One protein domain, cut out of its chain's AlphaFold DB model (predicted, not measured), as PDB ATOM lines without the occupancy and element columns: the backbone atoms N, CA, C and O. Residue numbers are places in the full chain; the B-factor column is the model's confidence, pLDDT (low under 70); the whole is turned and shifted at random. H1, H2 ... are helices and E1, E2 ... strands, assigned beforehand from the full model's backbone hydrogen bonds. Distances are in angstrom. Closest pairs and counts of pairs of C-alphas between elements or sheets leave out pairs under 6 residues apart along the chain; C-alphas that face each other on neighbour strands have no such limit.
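AT A GLANCE: This is residues 16 to 193 of the 242 residues of the protein "FrhB_FdhB_C domain-containing protein" of marine sediment metagenome (UniProt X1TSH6). The domain has two lobes: the larger is a four-stranded sheet, E1 E2 E6 E7, with H3 packed along one face and H7 standing up from the other; the smaller holds the three-stranded sheet E3 E4 E5 with H5 at its side and H4. Residues 182 to 187, of which 182 to 185 belong to H7, stick out. The 178 printed residues run H1 H2 E1 H3 E2 H4 E3 E4 E5 H5 H6 E6 E7 H7, a mixed class with seven named helices and seven named strands; the larger sheet is mixed, the smaller antiparallel. The whole is compact, with a radius of gyration of the C-alphas of 17.8 A and spans of 45 by 40 by 33 A.

IN THESE COORDINATES: Find C-alpha 16 at (250.331, 161.703, 343.935), where H1, residues 16 to 20, begins. Next come H2, 31 to 36, E1, 46 to 50, and H3, 52 to 63, 16.6 A long. E2, 75 to 81, spans 16.4 A, and H4, 89 to 99, spans 15.6 A. Then follow E3, 107 to 109, E4, 117 to 122, E5, 125 to 130, H5, 131 to 135, H6, 140 to 144, E6, 155 to 159, and E7, 167 to 171. H7, 174 to 185, runs 16.3 A to C-alpha 185 at (246.854, 175.235, 361.420).

HOW THE PARTS SIT: Begin with the sheet E1 E2 E6 E7, twisted, with C-alphas up to 4.1 A off its best plane. E1 and E2 are parallel, with N 48 and O 77 at 2.9 A; E2 and E6 are parallel, with N 80 and O 155 at 2.8 A; the hairpin E6 and E7 is antiparallel, with N 156 and O 170 at 2.8 A. E1, H3 and E2 form a strand-helix-strand unit, two parallel neighbour strands with a helix between, with a right-handed crossover. H3 is over E1 and E2 at a height of 9.7 A, its closest C-alphas to E2 being Pro 52 and Gly 80, 6.3 A apart. On the opposite face H7 stands up from the sheet, and the C-alphas of Ile 155 and Gly 176 come within 5.1 A; these two helices give three layers. H2 only grazes this sheet with residues 31 to 35. E3 E4 E5 is a meander, each strand the antiparallel neighbour of the one before: N 109 and O 119 are 2.9 A apart, N 120 and O 127 2.8 A. H5 only grazes that sheet; H4 is close to H5 but not clearly touching, Phe 92 and Ile 134 having C-alphas 7.8 A apart. H1 is apart from every other named element, and H6 is on neither sheet. O i to N i+4 pairs are within hydrogen-bond range throughout H1, H2, H3, H4, H5 and H7; H6 has 0 of 1, but 2 of 2 O i to N i+3 pairs.

THE WHOLE: The C-alphas farthest apart, Gln 67 and Ser 124, are 50.7 A apart. The printed part has no cut, and its one long link is H3 to E2. Mean pLDDT of the printed part is 95.5, and no printed residue is under 70.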
ATOM      1  N   GLU A  16     249.301 162.647 344.377       96.38
ATOM      2  CA  GLU A  16     250.331 161.703 343.935       96.38
ATOM      3  C   GLU A  16     251.168 162.306 342.804       96.38
ATOM      4  O   GLU A  16     252.394 162.321 342.866       96.38
ATOM      5  N   GLU A  17     250.494 162.915 341.837       95.69
ATOM      6  CA  GLU A  17     251.087 163.665 340.735       95.69
ATOM      7  C   GLU A  17     251.954 164.842 341.203       95.69
ATOM      8  O   GLU A  17     253.053 165.041 340.688       95.69
ATOM      9  N   VAL A  18     251.523 165.588 342.226       95.44
ATOM     10  CA  VAL A  18     252.353 166.642 342.836       95.44
ATOM     11  C   VAL A  18     253.606 166.050 343.491       95.44
ATOM     12  O   VAL A  18     254.701 166.593 343.344       95.44
ATOM     13  N   LEU A  19     253.475 164.925 344.199       93.62
ATOM     14  CA  LEU A  19     254.599 164.265 344.871       93.62
ATOM     15  C   LEU A  19     255.612 163.674 343.881       93.62
ATOM     16  O   LEU A  19     256.807 163.655 344.176       93.62
ATOM     17  N   GLN A  20     255.184 163.262 342.687       91.50
ATOM     18  CA  GLN A  20     256.085 162.805 341.618       91.50
ATOM     19  C   GLN A  20     257.028 163.908 341.101       91.50
ATOM     20  O   GLN A  20     258.069 163.596 340.505       91.50
ATOM     21  N   CYS A  21     256.684 165.180 341.338       91.88
ATOM     22  CA  CYS A  21     257.512 166.345 341.025       91.88
ATOM     23  C   CYS A  21     258.520 166.702 342.133       91.88
ATOM     24  O   CYS A  21     259.275 167.661 341.970       91.88
ATOM     25  N   ALA A  22     258.540 165.977 343.258       91.38
ATOM     26  CA  ALA A  22     259.454 166.259 344.359       91.38
ATOM     27  C   ALA A  22     260.925 166.002 343.985       91.38
ATOM     28  O   ALA A  22     261.255 165.116 343.195       91.38
ATOM     29  N   GLY A  23     261.822 166.758 344.623       90.31
ATOM     30  CA  GLY A  23     263.260 166.726 344.358       90.31
ATOM     31  C   GLY A  23     263.724 167.871 343.459       90.31
ATOM     32  O   GLY A  23     262.934 168.673 342.971       90.31
ATOM     33  N   SER A  24     265.040 167.983 343.285       90.94
ATOM     34  CA  SER A  24     265.647 169.016 342.442       90.94
ATOM     35  C   SER A  24     266.175 168.409 341.150       90.94
ATOM     36  O   SER A  24     266.985 167.483 341.175       90.94
ATOM     37  N   SER A  25     265.757 168.985 340.024       91.50
ATOM     38  CA  SER A  25     266.494 168.899 338.768       91.50
ATOM     39  C   SER A  25     267.170 170.239 338.520       91.50
ATOM     40  O   SER A  25     266.537 171.289 338.624       91.50
ATOM     41  N   TYR A  26     268.465 170.207 338.219       94.56
ATOM     42  CA  TYR A  26     269.256 171.414 337.974       94.56
ATOM     43  C   TYR A  26     269.260 171.835 336.501       94.56
ATOM     44  O   TYR A  26     269.792 172.897 336.174       94.56
ATOM     45  N   MET A  27     268.662 171.032 335.616       95.06
ATOM     46  CA  MET A  27     268.438 171.400 334.219       95.06
ATOM     47  C   MET A  27     267.373 172.490 334.102       95.06
ATOM     48  O   MET A  27     266.428 172.556 334.890       95.06
ATOM     49  N   ALA A  28     267.503 173.343 333.087       93.50
ATOM     50  CA  ALA A  28     266.455 174.280 332.720       93.50
ATOM     51  C   ALA A  28     265.171 173.513 332.353       93.50
ATOM     52  O   ALA A  28     265.184 172.656 331.474       93.50
ATOM     53  N   CYS A  29     264.066 173.834 333.030       92.88
ATOM     54  CA  CYS A  29     262.762 173.205 332.821       92.88
ATOM     55  C   CYS A  29     261.733 174.258 332.371       92.88
ATOM     56  O   CYS A  29     261.506 175.222 333.119       92.88
ATOM     57  N   PRO A  30     261.104 174.104 331.192       92.12
ATOM     58  CA  PRO A  30     260.130 175.054 330.663       92.12
ATOM     59  C   PRO A  30     258.730 174.826 331.267       92.12
ATOM     60  O   PRO A  30     257.796 174.430 330.581       92.12
ATOM     61  N   VAL A  31     258.535 175.108 332.560       95.44
ATOM     62  CA  VAL A  31     257.230 174.930 333.241       95.44
ATOM     63  C   VAL A  31     256.108 175.704 332.536       95.44
ATOM     64  O   VAL A  31     254.984 175.216 332.425       95.44
ATOM     65  N   LEU A  32     256.415 176.891 332.002       95.75
ATOM     66  CA  LEU A  32     255.431 177.707 331.282       95.75
ATOM     67  C   LEU A  32     254.995 177.125 329.931       95.75
ATOM     68  O   LEU A  32     253.959 177.535 329.416       95.75
ATOM     69  N   GLU A  33     255.734 176.172 329.362       95.00
ATOM     70  CA  GLU A  33     255.279 175.428 328.184       95.00
ATOM     71  C   GLU A  33     254.036 174.601 328.523       95.00
ATOM     72  O   GLU A  33     253.014 174.726 327.855       95.00
ATOM     73  N   ALA A  34     254.080 173.838 329.621       94.56
ATOM     74  CA  ALA A  34     252.935 173.054 330.080       94.56
ATOM     75  C   ALA A  34     251.731 173.941 330.423       94.56
ATOM     76  O   ALA A  34     250.604 173.605 330.072       94.56
ATOM     77  N   TYR A  35     251.968 175.107 331.033       95.75
ATOM     78  CA  TYR A  35     250.919 176.108 331.247       95.75
ATOM     79  C   TYR A  35     250.294 176.587 329.925       95.75
ATOM     80  O   TYR A  35     249.075 176.677 329.815       95.75
ATOM     81  N   ASN A  36     251.108 176.853 328.900       93.38
ATOM     82  CA  ASN A  36     250.624 177.323 327.598       93.38
ATOM     83  C   ASN A  36     249.888 176.246 326.785       93.38
ATOM     84  O   ASN A  36     249.160 176.600 325.856       93.38
ATOM     85  N   HIS A  37     250.058 174.966 327.121       94.25
ATOM     86  CA  HIS A  37     249.278 173.861 326.557       94.25
ATOM     87  C   HIS A  37     247.896 173.697 327.206       94.25
ATOM     88  O   HIS A  37     247.066 172.954 326.681       94.25
ATOM     89  N   ILE A  38     247.610 174.397 328.310       95.25
ATOM     90  CA  ILE A  38     246.269 174.421 328.899       95.25
ATOM     91  C   ILE A  38     245.319 175.157 327.948       95.25
ATOM     92  O   ILE A  38     245.625 176.234 327.429       95.25
ATOM     93  N   THR A  39     244.146 174.570 327.725       93.44
ATOM     94  CA  THR A  39     243.148 175.105 326.801       93.44
ATOM     95  C   THR A  39     242.598 176.454 327.280       93.44
ATOM     96  O   THR A  39     242.480 176.724 328.476       93.44
ATOM     97  N   LYS A  40     242.258 177.338 326.334       93.38
ATOM     98  CA  LYS A  40     241.816 178.713 326.636       93.38
ATOM     99  C   LYS A  40     240.490 178.802 327.403       93.38
ATOM    100  O   LYS A  40     240.226 179.806 328.051       93.38
ATOM    101  N   ASP A  41     239.665 177.769 327.299       91.94
ATOM    102  CA  ASP A  41     238.376 177.604 327.975       91.94
ATOM    103  C   ASP A  41     238.509 177.028 329.393       91.94
ATOM    104  O   ASP A  41     237.523 176.976 330.129       91.94
ATOM    105  N   ASN A  42     239.719 176.643 329.813       92.06
ATOM    106  CA  ASN A  42     239.975 176.207 331.176       92.06
ATOM    107  C   ASN A  42     239.630 177.324 332.174       92.06
ATOM    108  O   ASN A  42     240.076 178.466 332.046       92.06
ATOM    109  N   ASN A  43     238.851 176.976 333.195       92.31
ATOM    110  CA  ASN A  43     238.390 177.881 334.248       92.31
ATOM    111  C   ASN A  43     238.791 177.408 335.657       92.31
ATOM    112  O   ASN A  43     238.257 177.902 336.652       92.31
ATOM    113  N   HIS A  44     239.717 176.452 335.757       94.69
ATOM    114  CA  HIS A  44     240.187 175.933 337.034       94.69
ATOM    115  C   HIS A  44     241.146 176.915 337.712       94.69
ATOM    116  O   HIS A  44     241.888 177.644 337.056       94.69
ATOM    117  N   ASN A  45     241.176 176.895 339.044       97.00
ATOM    118  CA  ASN A  45     242.208 177.593 339.805       97.00
ATOM    119  C   ASN A  45     243.533 176.833 339.679       97.00
ATOM    120  O   ASN A  45     243.609 175.651 340.007       97.00
ATOM    121  N   LEU A  46     244.573 177.528 339.230       97.44
ATOM    122  CA  LEU A  46     245.899 176.973 338.983       97.44
ATOM    123  C   LEU A  46     246.887 177.438 340.056       97.44
ATOM    124  O   LEU A  46     246.915 178.614 340.434       97.44
ATOM    125  N   GLY A  47     247.729 176.509 340.500       97.81
ATOM    126  CA  GLY A  47     248.958 176.786 341.235       97.81
ATOM    127  C   GLY A  47     250.166 176.507 340.344       97.81
ATOM    128  O   GLY A  47     250.149 175.544 339.581       97.81
ATOM    129  N   ILE A  48     251.208 177.333 340.419       98.19
ATOM    130  CA  ILE A  48     252.444 177.135 339.651       98.19
ATOM    131  C   ILE A  48     253.651 177.126 340.588       98.19
ATOM    132  O   ILE A  48     253.823 178.043 341.388       98.19
ATOM    133  N   VAL A  49     254.515 176.118 340.439       98.12
ATOM    134  CA  VAL A  49     255.854 176.083 341.042       98.12
ATOM    135  C   VAL A  49     256.878 176.407 339.960       98.12
ATOM    136  O   VAL A  49     256.916 175.732 338.933       98.12
ATOM    137  N   ALA A  50     257.693 177.444 340.146       97.81
ATOM    138  CA  ALA A  50     258.596 177.902 339.092       97.81
ATOM    139  C   ALA A  50     259.863 178.581 339.626       97.81
ATOM    140  O   ALA A  50     259.915 179.056 340.757       97.81
ATOM    141  N   THR A  51     260.901 178.650 338.794       97.69
ATOM    142  CA  THR A  51     262.136 179.391 339.092       97.69
ATOM    143  C   THR A  51     261.969 180.899 338.823       97.69
ATOM    144  O   THR A  51     261.042 181.293 338.108       97.69
ATOM    145  N   PRO A  52     262.863 181.777 339.324       98.31
ATOM    146  CA  PRO A  52     262.648 183.226 339.336       98.31
ATOM    147  C   PRO A  52     262.367 183.857 337.968       98.31
ATOM    148  O   PRO A  52     261.516 184.732 337.844       98.31
ATOM    149  N   CYS A  53     263.039 183.400 336.908       97.38
ATOM    150  CA  CYS A  53     262.812 183.912 335.553       97.38
ATOM    151  C   CYS A  53     261.412 183.572 335.014       97.38
ATOM    152  O   CYS A  53     260.810 184.382 334.310       97.38
ATOM    153  N   GLN A  54     260.880 182.403 335.368       97.94
ATOM    154  CA  GLN A  54     259.538 181.969 334.991       97.94
ATOM    155  C   GLN A  54     258.476 182.666 335.844       97.94
ATOM    156  O   GLN A  54     257.463 183.109 335.312       97.94
ATOM    157  N   VAL A  55     258.744 182.868 337.137       98.56
ATOM    158  CA  VAL A  55     257.912 183.706 338.014       98.56
ATOM    159  C   VAL A  55     257.817 185.135 337.465       98.56
ATOM    160  O   VAL A  55     256.717 185.656 337.323       98.56
ATOM    161  N   LEU A  56     258.935 185.737 337.042       97.56
ATOM    162  CA  LEU A  56     258.941 187.049 336.385       97.56
ATOM    163  C   LEU A  56     258.066 187.067 335.121       97.56
ATOM    164  O   LEU A  56     257.342 188.036 334.888       97.56
ATOM    165  N   ALA A  57     258.119 186.016 334.300       97.31
ATOM    166  CA  ALA A  57     257.266 185.902 333.121       97.31
ATOM    167  C   ALA A  57     255.777 185.802 333.497       97.31
ATOM    168  O   ALA A  57     254.963 186.489 332.884       97.31
ATOM    169  N   ILE A  58     255.418 185.049 334.543       98.12
ATOM    170  CA  ILE A  58     254.046 185.002 335.080       98.12
ATOM    171  C   ILE A  58     253.589 186.393 335.521       98.12
ATOM    172  O   ILE A  58     252.497 186.819 335.157       98.12
ATOM    173  N   SER A  59     254.420 187.135 336.253       97.19
ATOM    174  CA  SER A  59     254.082 188.493 336.700       97.19
ATOM    175  C   SER A  59     253.896 189.459 335.530       97.19
ATOM    176  O   SER A  59     252.991 190.293 335.564       97.19
ATOM    177  N   LYS A  60     254.700 189.325 334.468       96.56
ATOM    178  CA  LYS A  60     254.506 190.078 333.221       96.56
ATOM    179  C   LYS A  60     253.194 189.705 332.537       96.56
ATOM    180  O   LYS A  60     252.443 190.610 332.204       96.56
ATOM    181  N   MET A  61     252.876 188.415 332.413       97.19
ATOM    182  CA  MET A  61     251.593 187.965 331.858       97.19
ATOM    183  C   MET A  61     250.406 188.469 332.688       97.19
ATOM    184  O   MET A  61     249.403 188.873 332.122       97.19
ATOM    185  N   LYS A  62     250.507 188.511 334.023       96.69
ATOM    186  CA  LYS A  62     249.449 189.076 334.883       96.69
ATOM    187  C   LYS A  62     249.226 190.570 334.623       96.69
ATOM    188  O   LYS A  62     248.096 191.035 334.725       96.69
ATOM    189  N   LYS A  63     250.288 191.315 334.297       96.19
ATOM    190  CA  LYS A  63     250.214 192.744 333.961       96.19
ATOM    191  C   LYS A  63     249.714 192.982 332.533       96.19
ATOM    192  O   LYS A  63     248.923 193.890 332.308       96.19
ATOM    193  N   GLU A  64     250.185 192.176 331.590       96.38
ATOM    194  CA  GLU A  64     249.879 192.252 330.161       96.38
ATOM    195  C   GLU A  64     249.466 190.852 329.670       96.38
ATOM    196  O   GLU A  64     250.314 190.080 329.207       96.38
ATOM    197  N   PRO A  65     248.176 190.485 329.816       95.50
ATOM    198  CA  PRO A  65     247.705 189.147 329.480       95.50
ATOM    199  C   PRO A  65     247.878 188.814 327.993       95.50
ATOM    200  O   PRO A  65     247.418 189.579 327.136       95.50
ATOM    201  N   PRO A  66     248.502 187.668 327.656       92.12
ATOM    202  CA  PRO A  66     248.599 187.227 326.273       92.12
ATOM    203  C   PRO A  66     247.215 186.868 325.716       92.12
ATOM    204  O   PRO A  66     246.384 186.282 326.412       92.12
ATOM    205  N   GLN A  67     246.982 187.195 324.444       91.81
ATOM    206  CA  GLN A  67     245.776 186.795 323.714       91.81
ATOM    207  C   GLN A  67     245.837 185.310 323.333       91.81
ATOM    208  O   GLN A  67     246.924 184.742 323.225       91.81
ATOM    209  N   ASP A  68     244.674 184.686 323.129       90.06
ATOM    210  CA  ASP A  68     244.540 183.286 322.690       90.06
ATOM    211  C   ASP A  68     245.258 182.253 323.582       90.06
ATOM    212  O   ASP A  68     245.686 181.188 323.127       90.06
ATOM    213  N   ARG A  69     245.371 182.550 324.879       92.62
ATOM    214  CA  ARG A  69     245.910 181.654 325.913       92.62
ATOM    215  C   ARG A  69     244.889 181.434 327.023       92.62
ATOM    216  O   ARG A  69     243.906 182.167 327.129       92.62
ATOM    217  N   VAL A  70     245.139 180.433 327.868       94.44
ATOM    218  CA  VAL A  70     244.434 180.292 329.147       94.44
ATOM    219  C   VAL A  70     244.537 181.593 329.950       94.44
ATOM    220  O   VAL A  70     245.578 182.259 329.969       94.44
ATOM    221  N   ASN A  71     243.433 181.972 330.595       95.62
ATOM    222  CA  ASN A  71     243.355 183.207 331.362       95.62
ATOM    223  C   ASN A  71     244.381 183.190 332.506       95.62
ATOM    224  O   ASN A  71     244.250 182.417 333.452       95.62
ATOM    225  N   ILE A  72     245.365 184.092 332.465       96.75
ATOM    226  CA  ILE A  72     246.387 184.225 333.517       96.75
ATOM    227  C   ILE A  72     245.802 184.538 334.899       96.75
ATOM    228  O   ILE A  72     246.405 184.207 335.920       96.75
ATOM    229  N   GLY A  73     244.590 185.100 334.947       95.69
ATOM    230  CA  GLY A  73     243.825 185.278 336.175       95.69
ATOM    231  C   GLY A  73     243.470 183.965 336.879       95.69
ATOM    232  O   GLY A  73     243.161 183.995 338.069       95.69
ATOM    233  N   ASN A  74     243.550 182.819 336.196       96.56
ATOM    234  CA  ASN A  74     243.362 181.495 336.786       96.56
ATOM    235  C   ASN A  74     244.538 181.082 337.683       96.56
ATOM    236  O   ASN A  74     244.356 180.243 338.558       96.56
ATOM    237  N   VAL A  75     245.727 181.676 337.520       97.88
ATOM    238  CA  VAL A  75     246.893 181.404 338.378       97.88
ATOM    239  C   VAL A  75     246.724 182.115 339.721       97.88
ATOM    240  O   VAL A  75     247.097 183.286 339.881       97.88
ATOM    241  N   LYS A  76     246.152 181.392 340.688       98.00
ATOM    242  CA  LYS A  76     245.821 181.890 342.032       98.00
ATOM    243  C   LYS A  76     246.980 181.805 343.018       98.00
ATOM    244  O   LYS A  76     246.953 182.508 344.019       98.00
ATOM    245  N   LEU A  77     247.974 180.968 342.731       98.44
ATOM    246  CA  LEU A  77     249.123 180.756 343.603       98.44
ATOM    247  C   LEU A  77     250.395 180.528 342.784       98.44
ATOM    248  O   LEU A  77     250.412 179.718 341.856       98.44
ATOM    249  N   VAL A  78     251.476 181.203 343.160       98.81
ATOM    250  CA  VAL A  78     252.816 181.032 342.597       98.81
ATOM    251  C   VAL A  78     253.804 180.737 343.722       98.81
ATOM    252  O   VAL A  78     254.086 181.597 344.557       98.81
ATOM    253  N   ILE A  79     254.377 179.535 343.717       98.75
ATOM    254  CA  ILE A  79     255.473 179.137 344.603       98.75
ATOM    255  C   ILE A  79     256.784 179.264 343.821       98.75
ATOM    256  O   ILE A  79     257.053 178.529 342.872       98.75
ATOM    257  N   GLY A  80     257.605 180.228 344.209       98.62
ATOM    258  CA  GLY A  80     258.886 180.508 343.582       98.62
ATOM    259  C   GLY A  80     260.027 179.737 344.232       98.62
ATOM    260  O   GLY A  80     260.258 179.864 345.429       98.62
ATOM    261  N   LEU A  81     260.803 178.987 343.458       98.31
ATOM    262  CA  LEU A  81     262.004 178.329 343.968       98.31
ATOM    263  C   LEU A  81     263.189 179.299 343.981       98.31
ATOM    264  O   LEU A  81     263.323 180.148 343.093       98.31
ATOM    265  N   PHE A  82     264.076 179.175 344.966       97.69
ATOM    266  CA  PHE A  82     265.368 179.851 344.913       97.69
ATOM    267  C   PHE A  82     266.199 179.259 343.772       97.69
ATOM    268  O   PHE A  82     266.216 178.052 343.550       97.69
ATOM    269  N   CYS A  83     266.896 180.112 343.029       97.00
ATOM    270  CA  CYS A  83     267.687 179.679 341.886       97.00
ATOM    271  C   CYS A  83     268.865 180.618 341.656       97.00
ATOM    272  O   CYS A  83     268.703 181.821 341.425       97.00
ATOM    273  N   THR A  84     270.068 180.057 341.633       94.00
ATOM    274  CA  THR A  84     271.272 180.808 341.266       94.00
ATOM    275  C   THR A  84     271.543 180.694 339.769       94.00
ATOM    276  O   THR A  84     271.829 181.710 339.132       94.00
ATOM    277  N   TRP A  85     271.378 179.501 339.205       94.25
ATOM    278  CA  TRP A  85     271.602 179.155 337.801       94.25
ATOM    279  C   TRP A  85     270.799 177.899 337.442       94.25
ATOM    280  O   TRP A  85     270.385 177.153 338.328       94.25
ATOM    281  N   ALA A  86     270.604 177.682 336.145       96.12
ATOM    282  CA  ALA A  86     270.069 176.454 335.571       96.12
ATOM    283  C   ALA A  86     271.055 175.920 334.525       96.12
ATOM    284  O   ALA A  86     271.775 176.701 333.896       96.12
ATOM    285  N   LEU A  87     271.091 174.604 334.357       97.00
ATOM    286  CA  LEU A  87     272.005 173.908 333.456       97.00
ATOM    287  C   LEU A  87     271.338 173.620 332.106       97.00
ATOM    288  O   LEU A  87     270.126 173.410 332.030       97.00
ATOM    289  N   SER A  88     272.145 173.640 331.050       95.06
ATOM    290  CA  SER A  88     271.783 173.319 329.670       95.06
ATOM    291  C   SER A  88     271.128 171.949 329.600       95.06
ATOM    292  O   SER A  88     271.655 170.993 330.156       95.06
ATOM    293  N   PHE A  89     269.979 171.857 328.933       90.44
ATOM    294  CA  PHE A  89     269.285 170.587 328.758       90.44
ATOM    295  C   PHE A  89     270.175 169.596 328.003       90.44
ATOM    296  O   PHE A  89     270.493 168.541 328.535       90.44
ATOM    297  N   ASP A  90     270.639 169.957 326.805       92.06
ATOM    298  CA  ASP A  90     271.336 169.020 325.920       92.06
ATOM    299  C   ASP A  90     272.714 168.625 326.461       92.06
ATOM    300  O   ASP A  90     273.041 167.442 326.582       92.06
ATOM    301  N   GLU A  91     273.531 169.617 326.821       95.88
ATOM    302  CA  GLU A  91     274.933 169.386 327.178       95.88
ATOM    303  C   GLU A  91     275.069 168.726 328.550       95.88
ATOM    304  O   GLU A  91     275.853 167.788 328.712       95.88
ATOM    305  N   PHE A  92     274.279 169.168 329.536       96.62
ATOM    306  CA  PHE A  92     274.327 168.569 330.866       96.62
ATOM    307  C   PHE A  92     273.712 167.172 330.873       96.62
ATOM    308  O   PHE A  92     274.244 166.277 331.524       96.62
ATOM    309  N   HIS A  93     272.627 166.943 330.128       95.38
ATOM    310  CA  HIS A  93     272.044 165.609 330.017       95.38
ATOM    311  C   HIS A  93     273.003 164.622 329.345       95.38
ATOM    312  O   HIS A  93     273.143 163.494 329.819       95.38
ATOM    313  N   LYS A  94     273.722 165.050 328.299       96.31
ATOM    314  CA  LYS A  94     274.794 164.246 327.700       96.31
ATOM    315  C   LYS A  94     275.863 163.890 328.735       96.31
ATOM    316  O   LYS A  94     276.184 162.715 328.887       96.31
ATOM    317  N   PHE A  95     276.342 164.876 329.495       97.25
ATOM    318  CA  PHE A  95     277.290 164.645 330.586       97.25
ATOM    319  C   PHE A  95     276.762 163.629 331.612       97.25
ATOM    320  O   PHE A  95     277.484 162.711 331.998       97.25
ATOM    321  N   LEU A  96     275.499 163.749 332.026       96.25
ATOM    322  CA  LEU A  96     274.875 162.806 332.951       96.25
ATOM    323  C   LEU A  96     274.834 161.381 332.376       96.25
ATOM    324  O   LEU A  96     275.205 160.448 333.082       96.25
ATOM    325  N   LYS A  97     274.448 161.209 331.105       96.06
ATOM    326  CA  LYS A  97     274.396 159.898 330.429       96.06
ATOM    327  C   LYS A  97     275.761 159.232 330.287       96.06
ATOM    328  O   LYS A  97     275.858 158.015 330.382       96.06
ATOM    329  N   GLU A  98     276.806 160.019 330.058       96.81
ATOM    330  CA  GLU A  98     278.172 159.507 329.907       96.81
ATOM    331  C   GLU A  98     278.801 159.080 331.242       96.81
ATOM    332  O   GLU A  98     279.728 158.273 331.245       96.81
ATOM    333  N   ASN A  99     278.314 159.607 332.372       96.81
ATOM    334  CA  ASN A  99     278.962 159.440 333.676       96.81
ATOM    335  C   ASN A  99     278.106 158.719 334.731       96.81
ATOM    336  O   ASN A  99     278.624 158.382 335.796       96.81
ATOM    337  N   LEU A 100     276.810 158.502 334.488       96.12
ATOM    338  CA  LEU A 100     275.877 157.900 335.443       96.12
ATOM    339  C   LEU A 100     274.904 156.935 334.757       96.12
ATOM    340  O   LEU A 100     274.410 157.193 333.663       96.12
ATOM    341  N   ASP A 101     274.529 155.878 335.477       95.12
ATOM    342  CA  ASP A 101     273.354 155.065 335.157       95.12
ATOM    343  C   ASP A 101     272.086 155.802 335.632       95.12
ATOM    344  O   ASP A 101     271.640 155.655 336.775       95.12
ATOM    345  N   LEU A 102     271.562 156.693 334.783       93.88
ATOM    346  CA  LEU A 102     270.485 157.631 335.132       93.88
ATOM    347  C   LEU A 102     269.221 156.981 335.718       93.88
ATOM    348  O   LEU A 102     268.714 157.517 336.714       93.88
ATOM    349  N   PRO A 103     268.725 155.839 335.204       94.50
ATOM    350  CA  PRO A 103     267.623 155.112 335.828       94.50
ATOM    351  C   PRO A 103     267.840 154.839 337.322       94.50
ATOM    352  O   PRO A 103     266.908 155.002 338.112       94.50
ATOM    353  N   GLN A 104     269.074 154.534 337.735       94.50
ATOM    354  CA  GLN A 104     269.421 154.224 339.125       94.50
ATOM    355  C   GLN A 104     269.588 155.460 340.017       94.50
ATOM    356  O   GLN A 104     269.614 155.337 341.243       94.50
ATOM    357  N   VAL A 105     269.705 156.664 339.455       95.25
ATOM    358  CA  VAL A 105     269.873 157.873 340.267       95.25
ATOM    359  C   VAL A 105     268.567 158.218 340.987       95.25
ATOM    360  O   VAL A 105     267.515 158.367 340.371       95.25
ATOM    361  N   LYS A 106     268.628 158.390 342.308       93.19
ATOM    362  CA  LYS A 106     267.474 158.724 343.159       93.19
ATOM    363  C   LYS A 106     267.340 160.218 343.430       93.19
ATOM    364  O   LYS A 106     266.231 160.722 343.567       93.19
ATOM    365  N   LYS A 107     268.467 160.918 343.552       93.44
ATOM    366  CA  LYS A 107     268.526 162.334 343.925       93.44
ATOM    367  C   LYS A 107     269.783 162.964 343.340       93.44
ATOM    368  O   LYS A 107     270.835 162.325 343.310       93.44
ATOM    369  N   PHE A 108     269.666 164.229 342.961       95.44
ATOM    370  CA  PHE A 108     270.801 165.117 342.754       95.44
ATOM    371  C   PHE A 108     270.859 166.160 343.863       95.44
ATOM    372  O   PHE A 108     269.824 166.546 344.411       95.44
ATOM    373  N   ASP A 109     272.062 166.617 344.182       94.69
ATOM    374  CA  ASP A 109     272.275 167.690 345.141       94.69
ATOM    375  C   ASP A 109     273.490 168.541 344.770       94.69
ATOM    376  O   ASP A 109     274.473 168.053 344.214       94.69
ATOM    377  N   ILE A 110     273.428 169.821 345.110       93.75
ATOM    378  CA  ILE A 110     274.531 170.775 345.001       93.75
ATOM    379  C   ILE A 110     274.638 171.409 346.377       93.75
ATOM    380  O   ILE A 110     273.972 172.416 346.643       93.75
ATOM    381  N   PRO A 111     275.421 170.788 347.280       89.81
ATOM    382  CA  PRO A 111     275.482 171.235 348.657       89.81
ATOM    383  C   PRO A 111     276.031 172.666 348.742       89.81
ATOM    384  O   PRO A 111     276.825 173.081 347.884       89.81
ATOM    385  N   PRO A 112     275.635 173.428 349.775       84.06
ATOM    386  CA  PRO A 112     276.097 174.797 349.943       84.06
ATOM    387  C   PRO A 112     277.630 174.866 350.077       84.06
ATOM    388  O   PRO A 112     278.290 173.871 350.412       84.06
ATOM    389  N   PRO A 113     278.233 176.037 349.805       82.75
ATOM    390  CA  PRO A 113     279.648 176.265 350.066       82.75
ATOM    391  C   PRO A 113     280.040 175.848 351.497       82.75
ATOM    392  O   PRO A 113     279.238 175.995 352.415       82.75
ATOM    393  N   PRO A 114     281.260 175.322 351.706       87.94
ATOM    394  CA  PRO A 114     282.371 175.206 350.755       87.94
ATOM    395  C   PRO A 114     282.404 173.881 349.967       87.94
ATOM    396  O   PRO A 114     283.433 173.558 349.377       87.94
ATOM    397  N   ALA A 115     281.317 173.097 349.941       90.06
ATOM    398  CA  ALA A 115     281.340 171.724 349.420       90.06
ATOM    399  C   ALA A 115     281.804 171.592 347.956       90.06
ATOM    400  O   ALA A 115     282.401 170.573 347.612       90.06
ATOM    401  N   ASN A 116     281.531 172.604 347.117       93.50
ATOM    402  CA  ASN A 116     282.028 172.752 345.739       93.50
ATOM    403  C   ASN A 116     281.912 171.487 344.866       93.50
ATOM    404  O   ASN A 116     282.781 171.202 344.039       93.50
ATOM    405  N   ARG A 117     280.802 170.759 344.999       96.50
ATOM    406  CA  ARG A 117     280.528 169.536 344.239       96.50
ATOM    407  C   ARG A 117     279.064 169.424 343.828       96.50
ATOM    408  O   ARG A 117     278.200 170.074 344.412       96.50
ATOM    409  N   PHE A 118     278.822 168.582 342.838       97.38
ATOM    410  CA  PHE A 118     277.513 168.064 342.456       97.38
ATOM    411  C   PHE A 118     277.475 166.579 342.806       97.38
ATOM    412  O   PHE A 118     278.359 165.829 342.397       97.38
ATOM    413  N   ASP A 119     276.470 166.177 343.574       97.12
ATOM    414  CA  ASP A 119     276.328 164.834 344.124       97.12
ATOM    415  C   ASP A 119     275.126 164.130 343.472       97.12
ATOM    416  O   ASP A 119     274.007 164.644 343.490       97.12
ATOM    417  N   ALA A 120     275.346 162.934 342.928       97.25
ATOM    418  CA  ALA A 120     274.312 162.014 342.468       97.25
ATOM    419  C   ALA A 120     274.227 160.821 343.431       97.25
ATOM    420  O   ALA A 120     275.231 160.172 343.725       97.25
ATOM    421  N   TYR A 121     273.028 160.532 343.931       96.38
ATOM    422  CA  TYR A 121     272.786 159.459 344.895       96.38
ATOM    423  C   TYR A 121     272.174 158.251 344.189       96.38
ATOM    424  O   TYR A 121     271.089 158.354 343.615       96.38
ATOM    425  N   THR A 122     272.844 157.105 344.256       95.19
ATOM    426  CA  THR A 122     272.440 155.832 343.643       95.19
ATOM    427  C   THR A 122     272.304 154.746 344.726       95.19
ATOM    428  O   THR A 122     272.708 154.956 345.873       95.19
ATOM    429  N   PRO A 123     271.752 153.557 344.411       95.00
ATOM    430  CA  PRO A 123     271.770 152.415 345.322       95.00
ATOM    431  C   PRO A 123     273.175 151.977 345.757       95.00
ATOM    432  O   PRO A 123     273.322 151.461 346.860       95.00
ATOM    433  N   SER A 124     274.193 152.174 344.912       93.31
ATOM    434  CA  SER A 124     275.584 151.797 345.200       93.31
ATOM    435  C   SER A 124     276.351 152.849 346.005       93.31
ATOM    436  O   SER A 124     277.451 152.569 346.475       93.31
ATOM    437  N   GLY A 125     275.785 154.044 346.189       95.56
ATOM    438  CA  GLY A 125     276.373 155.108 346.989       95.56
ATOM    439  C   GLY A 125     276.267 156.472 346.322       95.56
ATOM    440  O   GLY A 125     275.364 156.746 345.534       95.56
ATOM    441  N   LYS A 126     277.188 157.364 346.679       96.62
ATOM    442  CA  LYS A 126     277.220 158.734 346.174       96.62
ATOM    443  C   LYS A 126     278.330 158.896 345.145       96.62
ATOM    444  O   LYS A 126     279.483 158.599 345.444       96.62
ATOM    445  N   VAL A 127     277.984 159.424 343.977       97.62
ATOM    446  CA  VAL A 127     278.932 159.831 342.936       97.62
ATOM    447  C   VAL A 127     279.028 161.352 342.954       97.62
ATOM    448  O   VAL A 127     278.010 162.034 342.861       97.62
ATOM    449  N   SER A 128     280.240 161.885 343.098       98.00
ATOM    450  CA  SER A 128     280.487 163.324 343.242       98.00
ATOM    451  C   SER A 128     281.332 163.855 342.090       98.00
ATOM    452  O   SER A 128     282.359 163.271 341.755       98.00
ATOM    453  N   PHE A 129     280.943 165.007 341.550       98.06
ATOM    454  CA  PHE A 129     281.659 165.712 340.487       98.06
ATOM    455  C   PHE A 129     282.082 167.109 340.959       98.06
ATOM    456  O   PHE A 129     281.307 167.764 341.666       98.06
ATOM    457  N   PRO A 130     283.269 167.614 340.572       97.69
ATOM    458  CA  PRO A 130     283.674 168.983 340.879       97.69
ATOM    459  C   PRO A 130     282.677 170.002 340.322       97.69
ATOM    460  O   PRO A 130     282.318 169.956 339.147       97.69
ATOM    461  N   LEU A 131     282.255 170.975 341.135       96.12
ATOM    462  CA  LEU A 131     281.247 171.953 340.706       96.12
ATOM    463  C   LEU A 131     281.723 172.821 339.531       96.12
ATOM    464  O   LEU A 131     280.904 173.289 338.746       96.12
ATOM    465  N   GLU A 132     283.031 173.028 339.384       95.88
ATOM    466  CA  GLU A 132     283.618 173.732 338.238       95.88
ATOM    467  C   GLU A 132     283.305 173.035 336.908       95.88
ATOM    468  O   GLU A 132     282.872 173.694 335.962       95.88
ATOM    469  N   GLN A 133     283.405 171.703 336.869       96.69
ATOM    470  CA  GLN A 133     283.030 170.906 335.702       96.69
ATOM    471  C   GLN A 133     281.541 171.052 335.378       96.69
ATOM    472  O   GLN A 133     281.155 171.016 334.220       96.69
ATOM    473  N   ILE A 134     280.685 171.244 336.378       97.00
ATOM    474  CA  ILE A 134     279.239 171.394 336.165       97.00
ATOM    475  C   ILE A 134     278.894 172.802 335.682       97.00
ATOM    476  O   ILE A 134     278.030 172.983 334.827       97.00
ATOM    477  N   ARG A 135     279.597 173.818 336.196       95.44
ATOM    478  CA  ARG A 135     279.351 175.228 335.862       95.44
ATOM    479  C   ARG A 135     279.533 175.535 334.379       95.44
ATOM    480  O   ARG A 135     278.897 176.481 333.917       95.44
ATOM    481  N   GLN A 136     280.320 174.750 333.641       96.19
ATOM    482  CA  GLN A 136     280.471 174.916 332.191       96.19
ATOM    483  C   GLN A 136     279.142 174.760 331.432       96.19
ATOM    484  O   GLN A 136     278.950 175.405 330.410       96.19
ATOM    485  N   PHE A 137     278.198 173.981 331.972       97.50
ATOM    486  CA  PHE A 137     276.877 173.764 331.378       97.50
ATOM    487  C   PHE A 137     275.849 174.819 331.800       97.50
ATOM    488  O   PHE A 137     274.661 174.666 331.533       97.50
ATOM    489  N   THR A 138     276.252 175.874 332.516       97.19
ATOM    490  CA  THR A 138     275.318 176.918 332.953       97.19
ATOM    491  C   THR A 138     274.716 177.626 331.748       97.19
ATOM    492  O   THR A 138     275.440 178.119 330.885       97.19
ATOM    493  N   MET A 139     273.391 177.769 331.732       96.69
ATOM    494  CA  MET A 139     272.697 178.536 330.702       96.69
ATOM    495  C   MET A 139     273.264 179.965 330.627       96.69
ATOM    496  O   MET A 139     273.205 180.687 331.631       96.69
ATOM    497  N   PRO A 140     273.731 180.443 329.454       94.69
ATOM    498  CA  PRO A 140     274.295 181.789 329.318       94.69
ATOM    499  C   PRO A 140     273.333 182.900 329.753       94.69
ATOM    500  O   PRO A 140     273.756 183.973 330.183       94.69
ATOM    501  N   THR A 141     272.026 182.639 329.680       94.44
ATOM    502  CA  THR A 141     270.967 183.572 330.079       94.44
ATOM    503  C   THR A 141     270.904 183.820 331.587       94.44
ATOM    504  O   THR A 141     270.470 184.884 332.028       94.44
ATOM    505  N   CYS A 142     271.405 182.886 332.403       96.94
ATOM    506  CA  CYS A 142     271.504 183.062 333.852       96.94
ATOM    507  C   CYS A 142     272.505 184.158 334.241       96.94
ATOM    508  O   CYS A 142     272.356 184.753 335.308       96.94
ATOM    509  N   ALA A 143     273.476 184.470 333.372       95.94
ATOM    510  CA  ALA A 143     274.495 185.486 333.630       95.94
ATOM    511  C   ALA A 143     273.911 186.899 333.769       95.94
ATOM    512  O   ALA A 143     274.508 187.727 334.447       95.94
ATOM    513  N   TYR A 144     272.737 187.163 333.188       95.38
ATOM    514  CA  TYR A 144     272.030 188.440 333.293       95.38
ATOM    515  C   TYR A 144     270.692 188.331 334.043       95.38
ATOM    516  O   TYR A 144     269.843 189.208 333.910       95.38
ATOM    517  N   CYS A 145     270.491 187.290 334.859       96.81
ATOM    518  CA  CYS A 145     269.335 187.150 335.753       96.81
ATOM    519  C   CYS A 145     269.621 187.769 337.132       96.81
ATOM    520  O   CYS A 145     270.552 187.353 337.821       96.81
ATOM    521  N   LEU A 146     268.803 188.736 337.564       96.12
ATOM    522  CA  LEU A 146     269.000 189.458 338.834       96.12
ATOM    523  C   LEU A 146     268.341 188.786 340.038       96.12
ATOM    524  O   LEU A 146     268.600 189.180 341.173       96.12
ATOM    525  N   ASP A 147     267.449 187.832 339.806       97.62
ATOM    526  CA  ASP A 147     266.599 187.293 340.856       97.62
ATOM    527  C   ASP A 147     267.122 185.933 341.332       97.62
ATOM    528  O   ASP A 147     267.319 185.003 340.543       97.62
ATOM    529  N   MET A 148     267.403 185.848 342.632       97.38
ATOM    530  CA  MET A 148     267.789 184.611 343.310       97.38
ATOM    531  C   MET A 148     266.618 183.969 344.045       97.38
ATOM    532  O   MET A 148     266.581 182.748 344.163       97.38
ATOM    533  N   THR A 149     265.697 184.777 344.570       98.12
ATOM    534  CA  THR A 149     264.726 184.345 345.581       98.12
ATOM    535  C   THR A 149     263.295 184.353 345.068       98.12
ATOM    536  O   THR A 149     262.388 184.237 345.876       98.12
ATOM    537  N   SER A 150     263.074 184.478 343.757       98.50
ATOM    538  CA  SER A 150     261.741 184.563 343.148       98.50
ATOM    539  C   SER A 150     260.920 185.715 343.738       98.50
ATOM    540  O   SER A 150     259.874 185.512 344.351       98.50
ATOM    541  N   GLU A 151     261.413 186.939 343.563       98.00
ATOM    542  CA  GLU A 151     260.909 188.172 344.184       98.00
ATOM    543  C   GLU A 151     259.440 188.484 343.877       98.00
ATOM    544  O   GLU A 151     258.808 189.201 344.650       98.00
ATOM    545  N   PHE A 152     258.886 187.919 342.802       97.94
ATOM    546  CA  PHE A 152     257.499 188.135 342.380       97.94
ATOM    547  C   PHE A 152     256.552 186.943 342.631       97.94
ATOM    548  O   PHE A 152     255.456 186.909 342.072       97.94
ATOM    549  N   ALA A 153     256.971 185.949 343.419       98.75
ATOM    550  CA  ALA A 153     256.113 184.828 343.815       98.75
ATOM    551  C   ALA A 153     255.188 185.203 344.988       98.75
ATOM    552  O   ALA A 153     255.408 186.212 345.650       98.75
ATOM    553  N   ASP A 154     254.191 184.368 345.288       98.81
ATOM    554  CA  ASP A 154     253.378 184.506 346.505       98.81
ATOM    555  C   ASP A 154     254.143 184.000 347.738       98.81
ATOM    556  O   ASP A 154     254.179 184.641 348.794       98.81
ATOM    557  N   ILE A 155     254.830 182.868 347.559       98.69
ATOM    558  CA  ILE A 155     255.768 182.273 348.512       98.69
ATOM    559  C   ILE A 155     257.053 181.953 347.764       98.69
ATOM    560  O   ILE A 155     257.011 181.467 346.635       98.69
ATOM    561  N   SER A 156     258.199 182.173 348.394       98.81
ATOM    562  CA  SER A 156     259.483 181.721 347.870       98.81
ATOM    563  C   SER A 156     260.164 180.730 348.792       98.81
ATOM    564  O   SER A 156     260.199 180.950 349.999       98.81
ATOM    565  N   VAL A 157     260.719 179.661 348.225       98.19
ATOM    566  CA  VAL A 157     261.265 178.528 348.979       98.19
ATOM    567  C   VAL A 157     262.641 178.148 348.443       98.19
ATOM    568  O   VAL A 157     262.835 178.017 347.234       98.19
ATOM    569  N   GLY A 158     263.598 177.926 349.337       96.25
ATOM    570  CA  GLY A 158     264.884 177.316 349.009       96.25
ATOM    571  C   GLY A 158     265.532 176.693 350.236       96.25
ATOM    572  O   GLY A 158     265.076 176.926 351.349       96.25
ATOM    573  N   SER A 159     266.589 175.908 350.051       93.12
ATOM    574  CA  SER A 159     267.277 175.250 351.166       93.12
ATOM    575  C   SER A 159     267.836 176.259 352.175       93.12
ATOM    576  O   SER A 159     268.296 177.344 351.807       93.12
ATOM    577  N   VAL A 160     267.796 175.913 353.466       91.88
ATOM    578  CA  VAL A 160     268.532 176.664 354.494       91.88
ATOM    579  C   VAL A 160     269.995 176.233 354.458       91.88
ATOM    580  O   VAL A 160     270.312 175.045 354.462       91.88
ATOM    581  N   GLU A 161     270.907 177.200 354.437       89.12
ATOM    582  CA  GLU A 161     272.336 176.909 354.530       89.12
ATOM    583  C   GLU A 161     272.677 176.276 355.891       89.12
ATOM    584  O   GLU A 161     272.339 176.815 356.941       89.12
ATOM    585  N   GLY A 162     273.351 175.127 355.888       87.38
ATOM    586  CA  GLY A 162     273.845 174.493 357.116       87.38
ATOM    587  C   GLY A 162     272.788 173.810 357.996       87.38
ATOM    588  O   GLY A 162     273.160 173.275 359.034       87.38
ATOM    589  N   ILE A 163     271.512 173.780 357.592       91.75
ATOM    590  CA  ILE A 163     270.442 173.072 358.314       91.75
ATOM    591  C   ILE A 163     269.767 172.081 357.360       91.75
ATOM    592  O   ILE A 163     268.887 172.436 356.576       91.75
ATOM    593  N   GLU A 164     270.221 170.828 357.391       89.38
ATOM    594  CA  GLU A 164     269.707 169.769 356.518       89.38
ATOM    595  C   GLU A 164     268.223 169.479 356.789       89.38
ATOM    596  O   GLU A 164     267.763 169.499 357.928       89.38
ATOM    597  N   GLY A 165     267.457 169.224 355.725       91.06
ATOM    598  CA  GLY A 165     266.020 168.945 355.804       91.06
ATOM    599  C   GLY A 165     265.128 170.185 355.923       91.06
ATOM    600  O   GLY A 165     263.921 170.073 355.722       91.06
ATOM    601  N   TRP A 166     265.702 171.368 356.165       95.38
ATOM    602  CA  TRP A 166     264.956 172.614 356.320       95.38
ATOM    603  C   TRP A 166     265.016 173.507 355.079       95.38
ATOM    604  O   TRP A 166     266.013 173.567 354.352       95.38
ATOM    605  N   ASN A 167     263.935 174.261 354.863       96.44
ATOM    606  CA  ASN A 167     263.844 175.276 353.816       96.44
ATOM    607  C   ASN A 167     263.626 176.668 354.419       96.44
ATOM    608  O   ASN A 167     262.855 176.840 355.361       96.44
ATOM    609  N   THR A 168     264.280 177.673 353.838       97.44
ATOM    610  CA  THR A 168     263.940 179.077 354.047       97.44
ATOM    611  C   THR A 168     262.684 179.380 353.247       97.44
ATOM    612  O   THR A 168     262.647 179.140 352.038       97.44
ATOM    613  N   VAL A 169     261.680 179.951 353.909       98.00
ATOM    614  CA  VAL A 169     260.425 180.370 353.282       98.00
ATOM    615  C   VAL A 169     260.266 181.881 353.425       98.00
ATOM    616  O   VAL A 169     260.328 182.417 354.528       98.00
ATOM    617  N   ILE A 170     260.055 182.574 352.305       98.38
ATOM    618  CA  ILE A 170     259.762 184.010 352.261       98.38
ATOM    619  C   ILE A 170     258.318 184.178 351.796       98.38
ATOM    620  O   ILE A 170     257.992 183.866 350.652       98.38
ATOM    621  N   VAL A 171     257.460 184.691 352.672       98.56
ATOM    622  CA  VAL A 171     256.069 185.031 352.345       98.56
ATOM    623  C   VAL A 171     256.029 186.447 351.777       98.56
ATOM    624  O   VAL A 171     256.608 187.355 352.373       98.56
ATOM    625  N   ARG A 172     255.391 186.640 350.616       98.44
ATOM    626  CA  ARG A 172     255.409 187.925 349.892       98.44
ATOM    627  C   ARG A 172     254.036 188.555 349.717       98.44
ATOM    628  O   ARG A 172     253.936 189.778 349.746       98.44
ATOM    629  N   THR A 173     253.004 187.741 349.516       98.56
ATOM    630  CA  THR A 173     251.636 188.203 349.244       98.56
ATOM    631  C   THR A 173     250.652 187.658 350.275       98.56
ATOM    632  O   THR A 173     250.965 186.731 351.024       98.56
ATOM    633  N   GLU A 174     249.445 188.226 350.293       98.44
ATOM    634  CA  GLU A 174     248.337 187.764 351.136       98.44
ATOM    635  C   GLU A 174     247.969 186.303 350.842       98.44
ATOM    636  O   GLU A 174     247.921 185.497 351.765       98.44
ATOM    637  N   ALA A 175     247.863 185.918 349.565       98.00
ATOM    638  CA  ALA A 175     247.627 184.528 349.164       98.00
ATOM    639  C   ALA A 175     248.705 183.564 349.701       98.00
ATOM    640  O   ALA A 175     248.402 182.450 350.135       98.00
ATOM    641  N   GLY A 176     249.972 183.992 349.708       98.44
ATOM    642  CA  GLY A 176     251.053 183.218 350.315       98.44
ATOM    643  C   GLY A 176     250.922 183.106 351.836       98.44
ATOM    644  O   GLY A 176     251.149 182.034 352.396       98.44
ATOM    645  N   ALA A 177     250.534 184.191 352.510       98.44
ATOM    646  CA  ALA A 177     250.323 184.206 353.956       98.44
ATOM    647  C   ALA A 177     249.164 183.289 354.369       98.44
ATOM    648  O   ALA A 177     249.334 182.456 355.258       98.44
ATOM    649  N   GLU A 178     248.027 183.367 353.674       98.19
ATOM    650  CA  GLU A 178     246.865 182.504 353.900       98.19
ATOM    651  C   GLU A 178     247.218 181.019 353.760       98.19
ATOM    652  O   GLU A 178     246.840 180.204 354.605       98.19
ATOM    653  N   LEU A 179     247.990 180.655 352.726       97.44
ATOM    654  CA  LEU A 179     248.433 179.276 352.536       97.44
ATOM    655  C   LEU A 179     249.343 178.802 353.677       97.44
ATOM    656  O   LEU A 179     249.171 177.683 354.166       97.44
ATOM    657  N   MET A 180     250.290 179.637 354.115       97.62
ATOM    658  CA  MET A 180     251.196 179.297 355.217       97.62
ATOM    659  C   MET A 180     250.444 179.102 356.532       97.62
ATOM    660  O   MET A 180     250.678 178.110 357.221       97.62
ATOM    661  N   GLU A 181     249.519 180.001 356.864       97.06
ATOM    662  CA  GLU A 181     248.710 179.884 358.080       97.06
ATOM    663  C   GLU A 181     247.781 178.669 358.023       97.06
ATOM    664  O   GLU A 181     247.699 177.908 358.990       97.06
ATOM    665  N   MET A 182     247.164 178.391 356.870       97.62
ATOM    666  CA  MET A 182     246.372 177.175 356.681       97.62
ATOM    667  C   MET A 182     247.217 175.908 356.881       97.62
ATOM    668  O   MET A 182     246.765 174.955 357.521       97.62
ATOM    669  N   ALA A 183     248.431 175.872 356.330       97.12
ATOM    670  CA  ALA A 183     249.320 174.722 356.437       97.12
ATOM    671  C   ALA A 183     249.800 174.494 357.882       97.12
ATOM    672  O   ALA A 183     249.802 173.348 358.339       97.12
ATOM    673  N   LYS A 184     250.121 175.565 358.621       96.69
ATOM    674  CA  LYS A 184     250.440 175.506 360.059       96.69
ATOM    675  C   LYS A 184     249.251 175.015 360.883       96.69
ATOM    676  O   LYS A 184     249.389 174.057 361.637       96.69
ATOM    677  N   ALA A 185     248.068 175.604 360.688       97.19
ATOM    678  CA  ALA A 185     246.854 175.235 361.420       97.19
ATOM    679  C   ALA A 185     246.454 173.764 361.202       97.19
ATOM    680  O   ALA A 185     245.903 173.124 362.093       97.19
ATOM    681  N   LYS A 186     246.763 173.206 360.024       97.94
ATOM    682  CA  LYS A 186     246.541 171.789 359.689       97.94
ATOM    683  C   LYS A 186     247.689 170.857 360.105       97.94
ATOM    684  O   LYS A 186     247.650 169.679 359.746       97.94
ATOM    685  N   GLY A 187     248.720 171.359 360.791       97.12
ATOM    686  CA  GLY A 187     249.884 170.573 361.213       97.12
ATOM    687  C   GLY A 187     250.681 169.982 360.045       97.12
ATOM    688  O   GLY A 187     251.231 168.891 360.163       97.12
ATOM    689  N   LYS A 188     250.680 170.648 358.881       96.31
ATOM    690  CA  LYS A 188     251.390 170.193 357.672       96.31
ATOM    691  C   LYS A 188     252.809 170.737 357.561       96.31
ATOM    692  O   LYS A 188     253.568 170.231 356.742       96.31
ATOM    693  N   LEU A 189     253.149 171.753 358.351       95.44
ATOM    694  CA  LEU A 189     254.468 172.371 358.375       95.44
ATOM    695  C   LEU A 189     254.950 172.522 359.813       95.44
ATOM    696  O   LEU A 189     254.212 173.002 360.672       95.44
ATOM    697  N   GLU A 190     256.209 172.165 360.026       95.19
ATOM    698  CA  GLU A 190     256.999 172.632 361.157       95.19
ATOM    699  C   GLU A 190     257.666 173.954 360.757       95.19
ATOM    700  O   GLU A 190     258.108 174.112 359.616       95.19
ATOM    701  N   THR A 191     257.695 174.930 361.663       95.69
ATOM    702  CA  THR A 191     258.282 176.244 361.384       95.69
ATOM    703  C   THR A 191     259.130 176.712 362.546       95.69
ATOM    704  O   THR A 191     258.686 176.625 363.688       95.69
ATOM    705  N   ASP A 192     260.280 177.296 362.232       95.81
ATOM    706  CA  ASP A 192     261.175 177.924 363.196       95.81
ATOM    707  C   ASP A 192     261.702 179.258 362.638       95.81
ATOM    708  O   ASP A 192     261.573 179.556 361.443       95.81
ATOM    709  N   ALA A 193     262.265 180.092 363.507       95.81
ATOM    710  CA  ALA A 193     262.881 181.348 363.127       95.81
ATOM    711  C   ALA A 193     264.166 181.101 362.325       95.81
ATOM    712  O   ALA A 193     265.068 180.386 362.756       95.81
TER     713      ALA A 193